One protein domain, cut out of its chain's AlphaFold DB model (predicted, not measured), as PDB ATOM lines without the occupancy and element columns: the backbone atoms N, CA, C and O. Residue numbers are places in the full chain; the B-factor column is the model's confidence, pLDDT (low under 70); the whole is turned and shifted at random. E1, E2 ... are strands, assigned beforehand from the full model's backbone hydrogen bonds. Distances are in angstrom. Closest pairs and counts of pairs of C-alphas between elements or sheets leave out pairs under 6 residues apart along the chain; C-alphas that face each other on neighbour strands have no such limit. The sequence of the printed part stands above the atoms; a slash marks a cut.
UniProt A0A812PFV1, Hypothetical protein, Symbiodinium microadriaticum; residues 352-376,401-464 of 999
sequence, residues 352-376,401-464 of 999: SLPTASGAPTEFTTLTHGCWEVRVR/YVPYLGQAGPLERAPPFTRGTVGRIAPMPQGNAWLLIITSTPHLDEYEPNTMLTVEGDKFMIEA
ATOM      1  N   SER A 352      41.075  47.723 -57.015       71.50
ATOM      2  CA  SER A 352      41.455  48.614 -55.917       71.50
ATOM      3  C   SER A 352      40.437  48.467 -54.797       71.50
ATOM      4  O   SER A 352      39.258  48.240 -55.062       71.50
ATOM      5  N   LEU A 353      40.879  48.599 -53.548       75.31
ATOM      6  CA  LEU A 353      39.948  48.666 -52.427       75.31
ATOM      7  C   LEU A 353      39.163  49.990 -52.515       75.31
ATOM      8  O   LEU A 353      39.755  51.012 -52.881       75.31
ATOM      9  N   PRO A 354      37.856  50.013 -52.196       72.06
ATOM     10  CA  PRO A 354      37.086  51.252 -52.157       72.06
ATOM     11  C   PRO A 354      37.610  52.151 -51.032       72.06
ATOM     12  O   PRO A 354      37.904  51.665 -49.942       72.06
ATOM     13  N   THR A 355      37.719  53.462 -51.267       72.25
ATOM     14  CA  THR A 355      38.244  54.437 -50.291       72.25
ATOM     15  C   THR A 355      37.394  55.708 -50.286       72.25
ATOM     16  O   THR A 355      37.016  56.220 -51.339       72.25
ATOM     17  N   ALA A 356      37.074  56.244 -49.102       62.12
ATOM     18  CA  ALA A 356      36.139  57.372 -48.980       62.12
ATOM     19  C   ALA A 356      36.726  58.685 -49.529       62.12
ATOM     20  O   ALA A 356      36.009  59.518 -50.081       62.12
ATOM     21  N   SER A 357      38.044  58.848 -49.414       59.03
ATOM     22  CA  SER A 357      38.816  59.973 -49.942       59.03
ATOM     23  C   SER A 357      39.284  59.798 -51.396       59.03
ATOM     24  O   SER A 357      40.003  60.661 -51.903       59.03
ATOM     25  N   GLY A 358      38.923  58.701 -52.080       59.22
ATOM     26  CA  GLY A 358      39.435  58.381 -53.422       59.22
ATOM     27  C   GLY A 358      40.952  58.145 -53.455       59.22
ATOM     28  O   GLY A 358      41.593  58.298 -54.495       59.22
ATOM     29  N   ALA A 359      41.546  57.824 -52.304       63.84
ATOM     30  CA  ALA A 359      42.961  57.527 -52.173       63.84
ATOM     31  C   ALA A 359      43.329  56.242 -52.942       63.84
ATOM     32  O   ALA A 359      42.591  55.256 -52.854       63.84
ATOM     33  N   PRO A 360      44.468  56.213 -53.660       67.56
ATOM     34  CA  PRO A 360      44.897  55.022 -54.379       67.56
ATOM     35  C   PRO A 360      45.253  53.890 -53.411       67.56
ATOM     36  O   PRO A 360      45.858  54.111 -52.357       67.56
ATOM     37  N   THR A 361      44.910  52.668 -53.809       77.00
ATOM     38  CA  THR A 361      45.404  51.445 -53.169       77.00
ATOM     39  C   THR A 361      46.800  51.143 -53.715       77.00
ATOM     40  O   THR A 361      46.987  51.099 -54.928       77.00
ATOM     41  N   GLU A 362      47.791  50.947 -52.844       77.81
ATOM     42  CA  GLU A 362      49.125  50.481 -53.241       77.81
ATOM     43  C   GLU A 362      49.294  48.995 -52.936       77.81
ATOM     44  O   GLU A 362      48.992  48.558 -51.826       77.81
ATOM     45  N   PHE A 363      49.847  48.245 -53.889       78.44
ATOM     46  CA  PHE A 363      50.219  46.842 -53.724       78.44
ATOM     47  C   PHE A 363      51.743  46.706 -53.793       78.44
ATOM     48  O   PHE A 363      52.378  47.192 -54.727       78.44
ATOM     49  N   THR A 364      52.337  46.052 -52.798       75.81
ATOM     50  CA  THR A 364      53.771  45.727 -52.742       75.81
ATOM     51  C   THR A 364      53.934  44.213 -52.752       75.81
ATOM     52  O   THR A 364      53.267  43.532 -51.975       75.81
ATOM     53  N   THR A 365      54.812  43.672 -53.598       71.62
ATOM     54  CA  THR A 365      55.107  42.232 -53.616       71.62
ATOM     55  C   THR A 365      55.678  41.757 -52.279       71.62
ATOM     56  O   THR A 365      56.574  42.377 -51.705       71.62
ATOM     57  N   LEU A 366      55.183  40.617 -51.803       68.62
ATOM     58  CA  LEU A 366      55.810  39.796 -50.770       68.62
ATOM     59  C   LEU A 366      56.295  38.480 -51.407       68.62
ATOM     60  O   LEU A 366      56.230  38.290 -52.622       68.62
ATOM     61  N   THR A 367      56.822  37.562 -50.600       62.66
ATOM     62  CA  THR A 367      57.197  36.223 -51.074       62.66
ATOM     63  C   THR A 367      55.962  35.351 -51.353       62.66
ATOM     64  O   THR A 367      54.871  35.615 -50.850       62.66
ATOM     65  N   HIS A 368      56.139  34.296 -52.160       61.62
ATOM     66  CA  HIS A 368      55.121  33.266 -52.451       61.62
ATOM     67  C   HIS A 368      53.791  33.808 -53.019       61.62
ATOM     68  O   HIS A 368      52.714  33.366 -52.629       61.62
ATOM     69  N   GLY A 369      53.850  34.799 -53.920       62.81
ATOM     70  CA  GLY A 369      52.664  35.371 -54.576       62.81
ATOM     71  C   GLY A 369      51.742  36.184 -53.658       62.81
ATOM     72  O   GLY A 369      50.660  36.588 -54.077       62.81
ATOM     73  N   CYS A 370      52.147  36.421 -52.407       71.94
ATOM     74  CA  CYS A 370      51.436  37.299 -51.486       71.94
ATOM     75  C   CYS A 370      51.756  38.774 -51.774       71.94
ATOM     76  O   CYS A 370      52.826  39.111 -52.281       71.94
ATOM     77  N   TRP A 371      50.857  39.667 -51.370       76.81
ATOM     78  CA  TRP A 371      50.985  41.115 -51.544       76.81
ATOM     79  C   TRP A 371      50.698  41.834 -50.227       76.81
ATOM     80  O   TRP A 371      49.802  41.438 -49.485       76.81
ATOM     81  N   GLU A 372      51.423  42.909 -49.925       82.00
ATOM     82  CA  GLU A 372      51.018  43.867 -48.894       82.00
ATOM     83  C   GLU A 372      50.223  44.991 -49.557       82.00
ATOM     84  O   GLU A 372      50.709  45.630 -50.493       82.00
ATOM     85  N   VAL A 373      49.002  45.217 -49.078       82.94
ATOM     86  CA  VAL A 373      48.102  46.258 -49.574       82.94
ATOM     87  C   VAL A 373      48.062  47.421 -48.588       82.94
ATOM     88  O   VAL A 373      47.938  47.220 -47.379       82.94
ATOM     89  N   ARG A 374      48.187  48.651 -49.089       81.12
ATOM     90  CA  ARG A 374      48.193  49.878 -48.280       81.12
ATOM     91  C   ARG A 374      47.213  50.892 -48.855       81.12
ATOM     92  O   ARG A 374      47.361  51.321 -50.000       81.12
ATOM     93  N   VAL A 375      46.243  51.321 -48.051       81.31
ATOM     94  CA  VAL A 375      45.349  52.430 -48.406       81.31
ATOM     95  C   VAL A 375      46.112  53.736 -48.203       81.31
ATOM     96  O   VAL A 375      46.340  54.167 -47.069       81.31
ATOM     97  N   ARG A 376      46.580  54.352 -49.296       69.88
ATOM     98  CA  ARG A 376      47.601  55.401 -49.209       69.88
ATOM     99  C   ARG A 376      47.089  56.640 -48.457       69.88
ATOM    100  O   ARG A 376      45.995  57.120 -48.742       69.88
ATOM    101  N   TYR A 401      30.869  52.086 -40.666       58.44
ATOM    102  CA  TYR A 401      30.209  50.832 -41.012       58.44
ATOM    103  C   TYR A 401      30.923  49.664 -40.338       58.44
ATOM    104  O   TYR A 401      32.102  49.440 -40.591       58.44
ATOM    105  N   VAL A 402      30.208  48.891 -39.524       59.66
ATOM    106  CA  VAL A 402      30.693  47.584 -39.058       59.66
ATOM    107  C   VAL A 402      30.293  46.541 -40.110       59.66
ATOM    108  O   VAL A 402      29.097  46.434 -40.396       59.66
ATOM    109  N   PRO A 403      31.240  45.804 -40.721       56.12
ATOM    110  CA  PRO A 403      30.913  44.746 -41.669       56.12
ATOM    111  C   PRO A 403      30.356  43.519 -40.942       56.12
ATOM    112  O   PRO A 403      30.810  43.170 -39.850       56.12
ATOM    113  N   TYR A 404      29.398  42.833 -41.561       51.75
ATOM    114  CA  TYR A 404      28.883  41.564 -41.042       51.75
ATOM    115  C   TYR A 404      29.671  40.382 -41.621       51.75
ATOM    116  O   TYR A 404      30.053  40.382 -42.792       51.75
ATOM    117  N   LEU A 405      29.908  39.349 -40.807       45.97
ATOM    118  CA  LEU A 405      30.567  38.124 -41.264       45.97
ATOM    119  C   LEU A 405      29.728  37.473 -42.380       45.97
ATOM    120  O   LEU A 405      28.535  37.253 -42.196       45.97
ATOM    121  N   GLY A 406      30.345  37.173 -43.525       47.91
ATOM    122  CA  GLY A 406      29.643  36.625 -44.695       47.91
ATOM    123  C   GLY A 406      28.953  37.665 -45.591       47.91
ATOM    124  O   GLY A 406      28.250  37.285 -46.522       47.91
ATOM    125  N   GLN A 407      29.155  38.969 -45.362       55.25
ATOM    126  CA  GLN A 407      28.643  40.028 -46.238       55.25
ATOM    127  C   GLN A 407      29.371  40.047 -47.600       55.25
ATOM    128  O   GLN A 407      30.333  40.788 -47.795       55.25
ATOM    129  N   ALA A 408      28.889  39.246 -48.550       51.03
ATOM    130  CA  ALA A 408      29.351  39.244 -49.938       51.03
ATOM    131  C   ALA A 408      28.708  40.370 -50.772       51.03
ATOM    132  O   ALA A 408      27.567  40.777 -50.537       51.03
ATOM    133  N   GLY A 409      29.430  40.867 -51.780       59.91
ATOM    134  CA  GLY A 409      28.926  41.853 -52.738       59.91
ATOM    135  C   GLY A 409      30.030  42.444 -53.626       59.91
ATOM    136  O   GLY A 409      31.211  42.247 -53.339       59.91
ATOM    137  N   PRO A 410      29.682  43.181 -54.701       63.38
ATOM    138  CA  PRO A 410      30.670  43.796 -55.585       63.38
ATOM    139  C   PRO A 410      31.572  44.776 -54.827       63.38
ATOM    140  O   PRO A 410      31.068  45.631 -54.098       63.38
ATOM    141  N   LEU A 411      32.887  44.708 -55.052       65.12
ATOM    142  CA  LEU A 411      33.875  45.542 -54.353       65.12
ATOM    143  C   LEU A 411      33.634  47.056 -54.551       65.12
ATOM    144  O   LEU A 411      33.854  47.838 -53.633       65.12
ATOM    145  N   GLU A 412      33.073  47.456 -55.699       62.00
ATOM    146  CA  GLU A 412      32.607  48.825 -55.998       62.00
ATOM    147  C   GLU A 412      31.497  49.339 -55.058       62.00
ATOM    148  O   GLU A 412      31.264  50.545 -54.971       62.00
ATOM    149  N   ARG A 413      30.773  48.432 -54.389       61.84
ATOM    150  CA  ARG A 413      29.652  48.717 -53.475       61.84
ATOM    151  C   ARG A 413      29.958  48.344 -52.021       61.84
ATOM    152  O   ARG A 413      29.098  48.532 -51.161       61.84
ATOM    153  N   ALA A 414      31.144  47.804 -51.738       66.44
ATOM    154  CA  ALA A 414      31.567  47.508 -50.375       66.44
ATOM    155  C   ALA A 414      31.852  48.817 -49.600       66.44
ATOM    156  O   ALA A 414      32.295  49.797 -50.207       66.44
ATOM    157  N   PRO A 415      31.614  48.865 -48.272       71.00
ATOM    158  CA  PRO A 415      31.947  50.037 -47.465       71.00
ATOM    159  C   PRO A 415      33.435  50.407 -47.605       71.00
ATOM    160  O   PRO A 415      34.288  49.519 -47.536       71.00
ATOM    161  N   PRO A 416      33.778  51.691 -47.811       78.69
ATOM    162  CA  PRO A 416      35.143  52.075 -48.141       78.69
ATOM    163  C   PRO A 416      36.103  51.861 -46.970       78.69
ATOM    164  O   PRO A 416      35.808  52.229 -45.833       78.69
ATOM    165  N   PHE A 417      37.288  51.330 -47.256       79.50
ATOM    166  CA  PHE A 417      38.373  51.206 -46.292       79.50
ATOM    167  C   PHE A 417      38.938  52.578 -45.916       79.50
ATOM    168  O   PHE A 417      39.014  53.507 -46.728       79.50
ATOM    169  N   THR A 418      39.374  52.683 -44.665       77.62
ATOM    170  CA  THR A 418      39.963  53.894 -44.104       77.62
ATOM    171  C   THR A 418      41.358  54.161 -44.659       77.62
ATOM    172  O   THR A 418      42.191  53.263 -44.807       77.62
ATOM    173  N   ARG A 419      41.646  55.441 -44.905       76.88
ATOM    174  CA  ARG A 419      42.996  55.970 -45.119       76.88
ATOM    175  C   ARG A 419      43.980  55.423 -44.073       76.88
ATOM    176  O   ARG A 419      43.769  55.602 -42.881       76.88
ATOM    177  N   GLY A 420      45.089  54.833 -44.514       71.44
ATOM    178  CA  GLY A 420      46.129  54.302 -43.625       71.44
ATOM    179  C   GLY A 420      45.940  52.847 -43.187       71.44
ATOM    180  O   GLY A 420      46.869  52.296 -42.601       71.44
ATOM    181  N   THR A 421      44.815  52.197 -43.509       80.81
ATOM    182  CA  THR A 421      44.666  50.746 -43.317       80.81
ATOM    183  C   THR A 421      45.695  49.981 -44.158       80.81
ATOM    184  O   THR A 421      45.923  50.287 -45.334       80.81
ATOM    185  N   VAL A 422      46.313  48.969 -43.547       80.50
ATOM    186  CA  VAL A 422      47.265  48.044 -44.171       80.50
ATOM    187  C   VAL A 422      46.742  46.622 -44.015       80.50
ATOM    188  O   VAL A 422      46.232  46.247 -42.959       80.50
ATOM    189  N   GLY A 423      46.895  45.815 -45.057       84.31
ATOM    190  CA  GLY A 423      46.598  44.391 -45.016       84.31
ATOM    191  C   GLY A 423      47.575  43.572 -45.844       84.31
ATOM    192  O   GLY A 423      48.465  44.101 -46.511       84.31
ATOM    193  N   ARG A 424      47.393  42.255 -45.825       80.69
ATOM    194  CA  ARG A 424      48.080  41.307 -46.700       80.69
ATOM    195  C   ARG A 424      47.073  40.478 -47.465       80.69
ATOM    196  O   ARG A 424      46.095  40.020 -46.887       80.69
ATOM    197  N   ILE A 425      47.338  40.297 -48.747       81.44
ATOM    198  CA  ILE A 425      46.519  39.540 -49.684       81.44
ATOM    199  C   ILE A 425      47.304  38.285 -50.060       81.44
ATOM    200  O   ILE A 425      48.456  38.386 -50.485       81.44
ATOM    201  N   ALA A 426      46.688  37.118 -49.905       79.19
ATOM    202  CA  ALA A 426      47.238  35.837 -50.343       79.19
ATOM    203  C   ALA A 426      46.285  35.172 -51.353       79.19
ATOM    204  O   ALA A 426      45.076  35.161 -51.104       79.19
ATOM    205  N   PRO A 427      46.780  34.625 -52.479       72.25
ATOM    206  CA  PRO A 427      45.951  33.855 -53.403       72.25
ATOM    207  C   PRO A 427      45.474  32.556 -52.744       72.25
ATOM    208  O   PRO A 427      46.249  31.849 -52.095       72.25
ATOM    209  N   MET A 428      44.192  32.235 -52.911       76.12
ATOM    210  CA  MET A 428      43.605  30.991 -52.420       76.12
ATOM    211  C   MET A 428      43.887  29.833 -53.394       76.12
ATOM    212  O   MET A 428      43.965  30.056 -54.603       76.12
ATOM    213  N   PRO A 429      43.942  28.569 -52.925       60.72
ATOM    214  CA  PRO A 429      44.176  27.400 -53.790       60.72
ATOM    215  C   PRO A 429      43.133  27.162 -54.898       60.72
ATOM    216  O   PRO A 429      43.322  26.283 -55.731       60.72
ATOM    217  N   GLN A 430      42.022  27.906 -54.895       59.31
ATOM    218  CA  GLN A 430      40.920  27.808 -55.859       59.31
ATOM    219  C   GLN A 430      41.086  28.735 -57.083       59.31
ATOM    220  O   GLN A 430      40.198  28.786 -57.927       59.31
ATOM    221  N   GLY A 431      42.205  29.460 -57.200       58.59
ATOM    222  CA  GLY A 431      42.577  30.237 -58.393       58.59
ATOM    223  C   GLY A 431      41.907  31.610 -58.506       58.59
ATOM    224  O   GLY A 431      42.608  32.606 -58.666       58.59
ATOM    225  N   ASN A 432      40.583  31.680 -58.348       69.50
ATOM    226  CA  ASN A 432      39.793  32.897 -58.600       69.50
ATOM    227  C   ASN A 432      39.481  33.709 -57.324       69.50
ATOM    228  O   ASN A 432      38.635  34.602 -57.348       69.50
ATOM    229  N   ALA A 433      40.142  33.408 -56.201       74.25
ATOM    230  CA  ALA A 433      39.893  34.042 -54.908       74.25
ATOM    231  C   ALA A 433      41.192  34.424 -54.180       74.25
ATOM    232  O   ALA A 433      42.212  33.741 -54.287       74.25
ATOM    233  N   TRP A 434      41.131  35.486 -53.377       79.62
ATOM    234  CA  TRP A 434      42.218  35.969 -52.529       79.62
ATOM    235  C   TRP A 434      41.711  36.288 -51.122       79.62
ATOM    236  O   TRP A 434      40.665  36.913 -50.947       79.62
ATOM    237  N   LEU A 435      42.501  35.925 -50.114       81.56
ATOM    238  CA  LEU A 435      42.241  36.262 -48.719       81.56
ATOM    239  C   LEU A 435      42.991  37.546 -48.345       81.56
ATOM    240  O   LEU A 435      44.220  37.547 -48.274       81.56
ATOM    241  N   LEU A 436      42.252  38.621 -48.075       84.12
ATOM    242  CA  LEU A 436      42.758  39.846 -47.456       84.12
ATOM    243  C   LEU A 436      42.683  39.714 -45.929       84.12
ATOM    244  O   LEU A 436      41.606  39.518 -45.376       84.12
ATOM    245  N   ILE A 437      43.813  39.872 -45.241       81.12
ATOM    246  CA  ILE A 437      43.900  39.963 -43.778       81.12
ATOM    247  C   ILE A 437      44.392  41.362 -43.402       81.12
ATOM    248  O   ILE A 437      45.426  41.800 -43.904       81.12
ATOM    249  N   ILE A 438      43.693  42.062 -42.512       84.88
ATOM    250  CA  ILE A 438      44.109  43.381 -42.016       84.88
ATOM    251  C   ILE A 438      45.269  43.221 -41.027       84.88
ATOM    252  O   ILE A 438      45.195  42.428 -40.091       84.88
ATOM    253  N   THR A 439      46.350  43.972 -41.238       78.12
ATOM    254  CA  THR A 439      47.601  43.896 -40.460       78.12
ATOM    255  C   THR A 439      47.988  45.212 -39.788       78.12
ATOM    256  O   THR A 439      48.918  45.228 -38.989       78.12
ATOM    257  N   SER A 440      47.307  46.318 -40.103       78.62
ATOM    258  CA  SER A 440      47.347  47.555 -39.318       78.62
ATOM    259  C   SER A 440      46.156  48.449 -39.662       78.62
ATOM    260  O   SER A 440      45.684  48.462 -40.801       78.62
ATOM    261  N   THR A 441      45.692  49.225 -38.689       81.62
ATOM    262  CA  THR A 441      44.571  50.164 -38.819       81.62
ATOM    263  C   THR A 441      44.959  51.527 -38.235       81.62
ATOM    264  O   THR A 441      45.763  51.574 -37.300       81.62
ATOM    265  N   PRO A 442      44.418  52.644 -38.759       72.06
ATOM    266  CA  PRO A 442      44.667  53.978 -38.206       72.06
ATOM    267  C   PRO A 442      44.077  54.131 -36.791       72.06
ATOM    268  O   PRO A 442      43.330  53.269 -36.321       72.06
ATOM    269  N   HIS A 443      44.394  55.225 -36.087       67.19
ATOM    270  CA  HIS A 443      43.765  55.484 -34.783       67.19
ATOM    271  C   HIS A 443      42.273  55.818 -34.953       67.19
ATOM    272  O   HIS A 443      41.885  56.377 -35.973       67.19
ATOM    273  N   LEU A 444      41.427  55.547 -33.950       65.31
ATOM    274  CA  LEU A 444      39.974  55.802 -34.032       65.31
ATOM    275  C   LEU A 444      39.622  57.267 -34.367       65.31
ATOM    276  O   LEU A 444      38.668  57.513 -35.101       65.31
ATOM    277  N   ASP A 445      40.426  58.226 -33.896       64.75
ATOM    278  CA  ASP A 445      40.281  59.660 -34.214       64.75
ATOM    279  C   ASP A 445      40.676  60.028 -35.662       64.75
ATOM    280  O   ASP A 445      40.412  61.142 -36.113       64.75
ATOM    281  N   GLU A 446      41.335  59.119 -36.384       66.25
ATOM    282  CA  GLU A 446      41.819  59.299 -37.759       66.25
ATOM    283  C   GLU A 446      40.892  58.647 -38.805       66.25
ATOM    284  O   GLU A 446      41.158  58.758 -40.005       66.25
ATOM    285  N   TYR A 447      39.799  57.989 -38.390       70.88
ATOM    286  CA  TYR A 447      38.850  57.392 -39.334       70.88
ATOM    287  C   TYR A 447      38.068  58.461 -40.107       70.88
ATOM    288  O   TYR A 447      37.434  59.353 -39.539       70.88
ATOM    289  N   GLU A 448      38.059  58.331 -41.434       68.62
ATOM    290  CA  GLU A 448      37.233  59.159 -42.311       68.62
ATOM    291  C   GLU A 448      35.746  58.771 -42.124       68.62
ATOM    292  O   GLU A 448      35.426  57.581 -42.021       68.62
ATOM    293  N   PRO A 449      34.801  59.728 -42.056       64.75
ATOM    294  CA  PRO A 449      33.390  59.410 -41.849       64.75
ATOM    295  C   PRO A 449      32.826  58.591 -43.015       64.75
ATOM    296  O   PRO A 449      33.125  58.863 -44.177       64.75
ATOM    297  N   ASN A 450      31.949  57.637 -42.695       65.06
ATOM    298  CA  ASN A 450      31.368  56.650 -43.609       65.06
ATOM    299  C   ASN A 450      32.363  55.591 -44.137       65.06
ATOM    300  O   ASN A 450      32.075  54.943 -45.142       65.06
ATOM    301  N   THR A 451      33.504  55.378 -43.467       72.06
ATOM    302  CA  THR A 451      34.403  54.235 -43.737       72.06
ATOM    303  C   THR A 451      34.053  52.993 -42.921       72.06
ATOM    304  O   THR A 451      33.265  53.038 -41.972       72.06
ATOM    305  N   MET A 452      34.623  51.859 -43.322       78.75
ATOM    306  CA  MET A 452      34.496  50.578 -42.646       78.75
ATOM    307  C   MET A 452      35.370  50.530 -41.387       78.75
ATOM    308  O   MET A 452      36.598  50.633 -41.464       78.75
ATOM    309  N   LEU A 453      34.744  50.312 -40.229       77.81
ATOM    310  CA  LEU A 453      35.467  49.934 -39.023       77.81
ATOM    311  C   LEU A 453      36.100  48.560 -39.266       77.81
ATOM    312  O   LEU A 453      35.413  47.576 -39.524       77.81
ATOM    313  N   THR A 454      37.422  48.543 -39.199       77.00
ATOM    314  CA  THR A 454      38.300  47.380 -39.367       77.00
ATOM    315  C   THR A 454      39.239  47.318 -38.171       77.00
ATOM    316  O   THR A 454      39.540  48.357 -37.578       77.00
ATOM    317  N   VAL A 455      39.698  46.118 -37.827       75.50
ATOM    318  CA  VAL A 455      40.618  45.816 -36.723       75.50
ATOM    319  C   VAL A 455      41.744  44.908 -37.234       75.50
ATOM    320  O   VAL A 455      41.567  44.135 -38.177       75.50
ATOM    321  N   GLU A 456      42.929  44.988 -36.626       78.31
ATOM    322  CA  GLU A 456      44.027  44.055 -36.907       78.31
ATOM    323  C   GLU A 456      43.585  42.593 -36.688       78.31
ATOM    324  O   GLU A 456      43.092  42.227 -35.620       78.31
ATOM    325  N   GLY A 457      43.774  41.752 -37.709       69.00
ATOM    326  CA  GLY A 457      43.380  40.343 -37.727       69.00
ATOM    327  C   GLY A 457      42.114  40.026 -38.533       69.00
ATOM    328  O   GLY A 457      41.945  38.853 -38.899       69.00
ATOM    329  N   ASP A 458      41.284  41.035 -38.849       75.31
ATOM    330  CA  ASP A 458      40.074  40.903 -39.678       75.31
ATOM    331  C   ASP A 458      40.389  40.270 -41.038       75.31
ATOM    332  O   ASP A 458      41.451  40.516 -41.617       75.31
ATOM    333  N   LYS A 459      39.461  39.457 -41.559       81.00
ATOM    334  CA  LYS A 459      39.653  38.681 -42.790       81.00
ATOM    335  C   LYS A 459      38.496  38.893 -43.764       81.00
ATOM    336  O   LYS A 459      37.337  38.753 -43.386       81.00
ATOM    337  N   PHE A 460      38.828  39.168 -45.020       81.69
ATOM    338  CA  PHE A 460      37.896  39.399 -46.122       81.69
ATOM    339  C   PHE A 460      38.262  38.476 -47.287       81.69
ATOM    340  O   PHE A 460      39.431  38.411 -47.673       81.69
ATOM    341  N   MET A 461      37.280  37.773 -47.854       81.38
ATOM    342  CA  MET A 461      37.462  37.070 -49.126       81.38
ATOM    343  C   MET A 461      37.197  38.045 -50.274       81.38
ATOM    344  O   MET A 461      36.266  38.849 -50.199       81.38
ATOM    345  N   ILE A 462      38.019  37.987 -51.315       79.88
ATOM    346  CA  ILE A 462      37.861  38.770 -52.541       79.88
ATOM    347  C   ILE A 462      37.877  37.782 -53.702       79.88
ATOM    348  O   ILE A 462      38.819  37.006 -53.826       79.88
ATOM    349  N   GLU A 463      36.844  37.799 -54.537       77.88
ATOM    350  CA  GLU A 463      36.631  36.808 -55.597       77.88
ATOM    351  C   GLU A 463      36.520  37.509 -56.955       77.88
ATOM    352  O   GLU A 463      35.848  38.536 -57.085       77.88
ATOM    353  N   ALA A 464      37.189  36.967 -57.972       70.31
ATOM    354  CA  ALA A 464      37.020  37.396 -59.352       70.31
ATOM    355  C   ALA A 464      35.747  36.761 -59.925       70.31
ATOM    356  O   ALA A 464      35.632  35.540 -60.004       70.31
TER     357      ALA A 464
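What this domain is: This is residues 352 to 376 and 401 to 464 of the 999 residues of the protein "Hypothetical protein" of Symbiodinium microadriaticum (UniProt A0A812PFV1). Little regular structure is present: one strongly twisted, curled sheet of five strands, E1 to E5, makes a wall, and much of what is printed outside it is loop, with two long stretches that hold no named element, residues 401 to 421 and 441 to 458. The 89 printed residues are all strand by class, with under half in named elements, E1 to E5, in antiparallel sheet order E1 E2 E3 E4 E5. The whole is compact, radius of gyration 12.5 A, spanning 37 by 25 by 22 A.

Where its parts are: E4, residues 433 to 440, is 21.9 A long; E3, 422 to 427, 17.0 A. E1 is residues 361 to 365, from C-alpha 361 at (45.404, 51.445, -53.169); E2 is residues 371 to 375; E5 is residues 459 to 463 and ends with C-alpha 463 at (36.631, 36.808, -55.597).

How they stand to each other: E3, E4 and E5 form a meander, each the antiparallel neighbour of the one before. N 424 and O 437 are 2.8 A apart, N 436 and O 460 2.9 A. E2 pairs with E3 at N 373 and O 423, 2.9 A, and with E1 at N 364 and O 372, 2.9 A. E1 and E5 are apart.

The domain as a whole: Residues 377 to 400 are not printed, a 19.8 A gap between C-alphas 376 and 401. The E4 to E5 link is long. Low-confidence residues include 401 to 414.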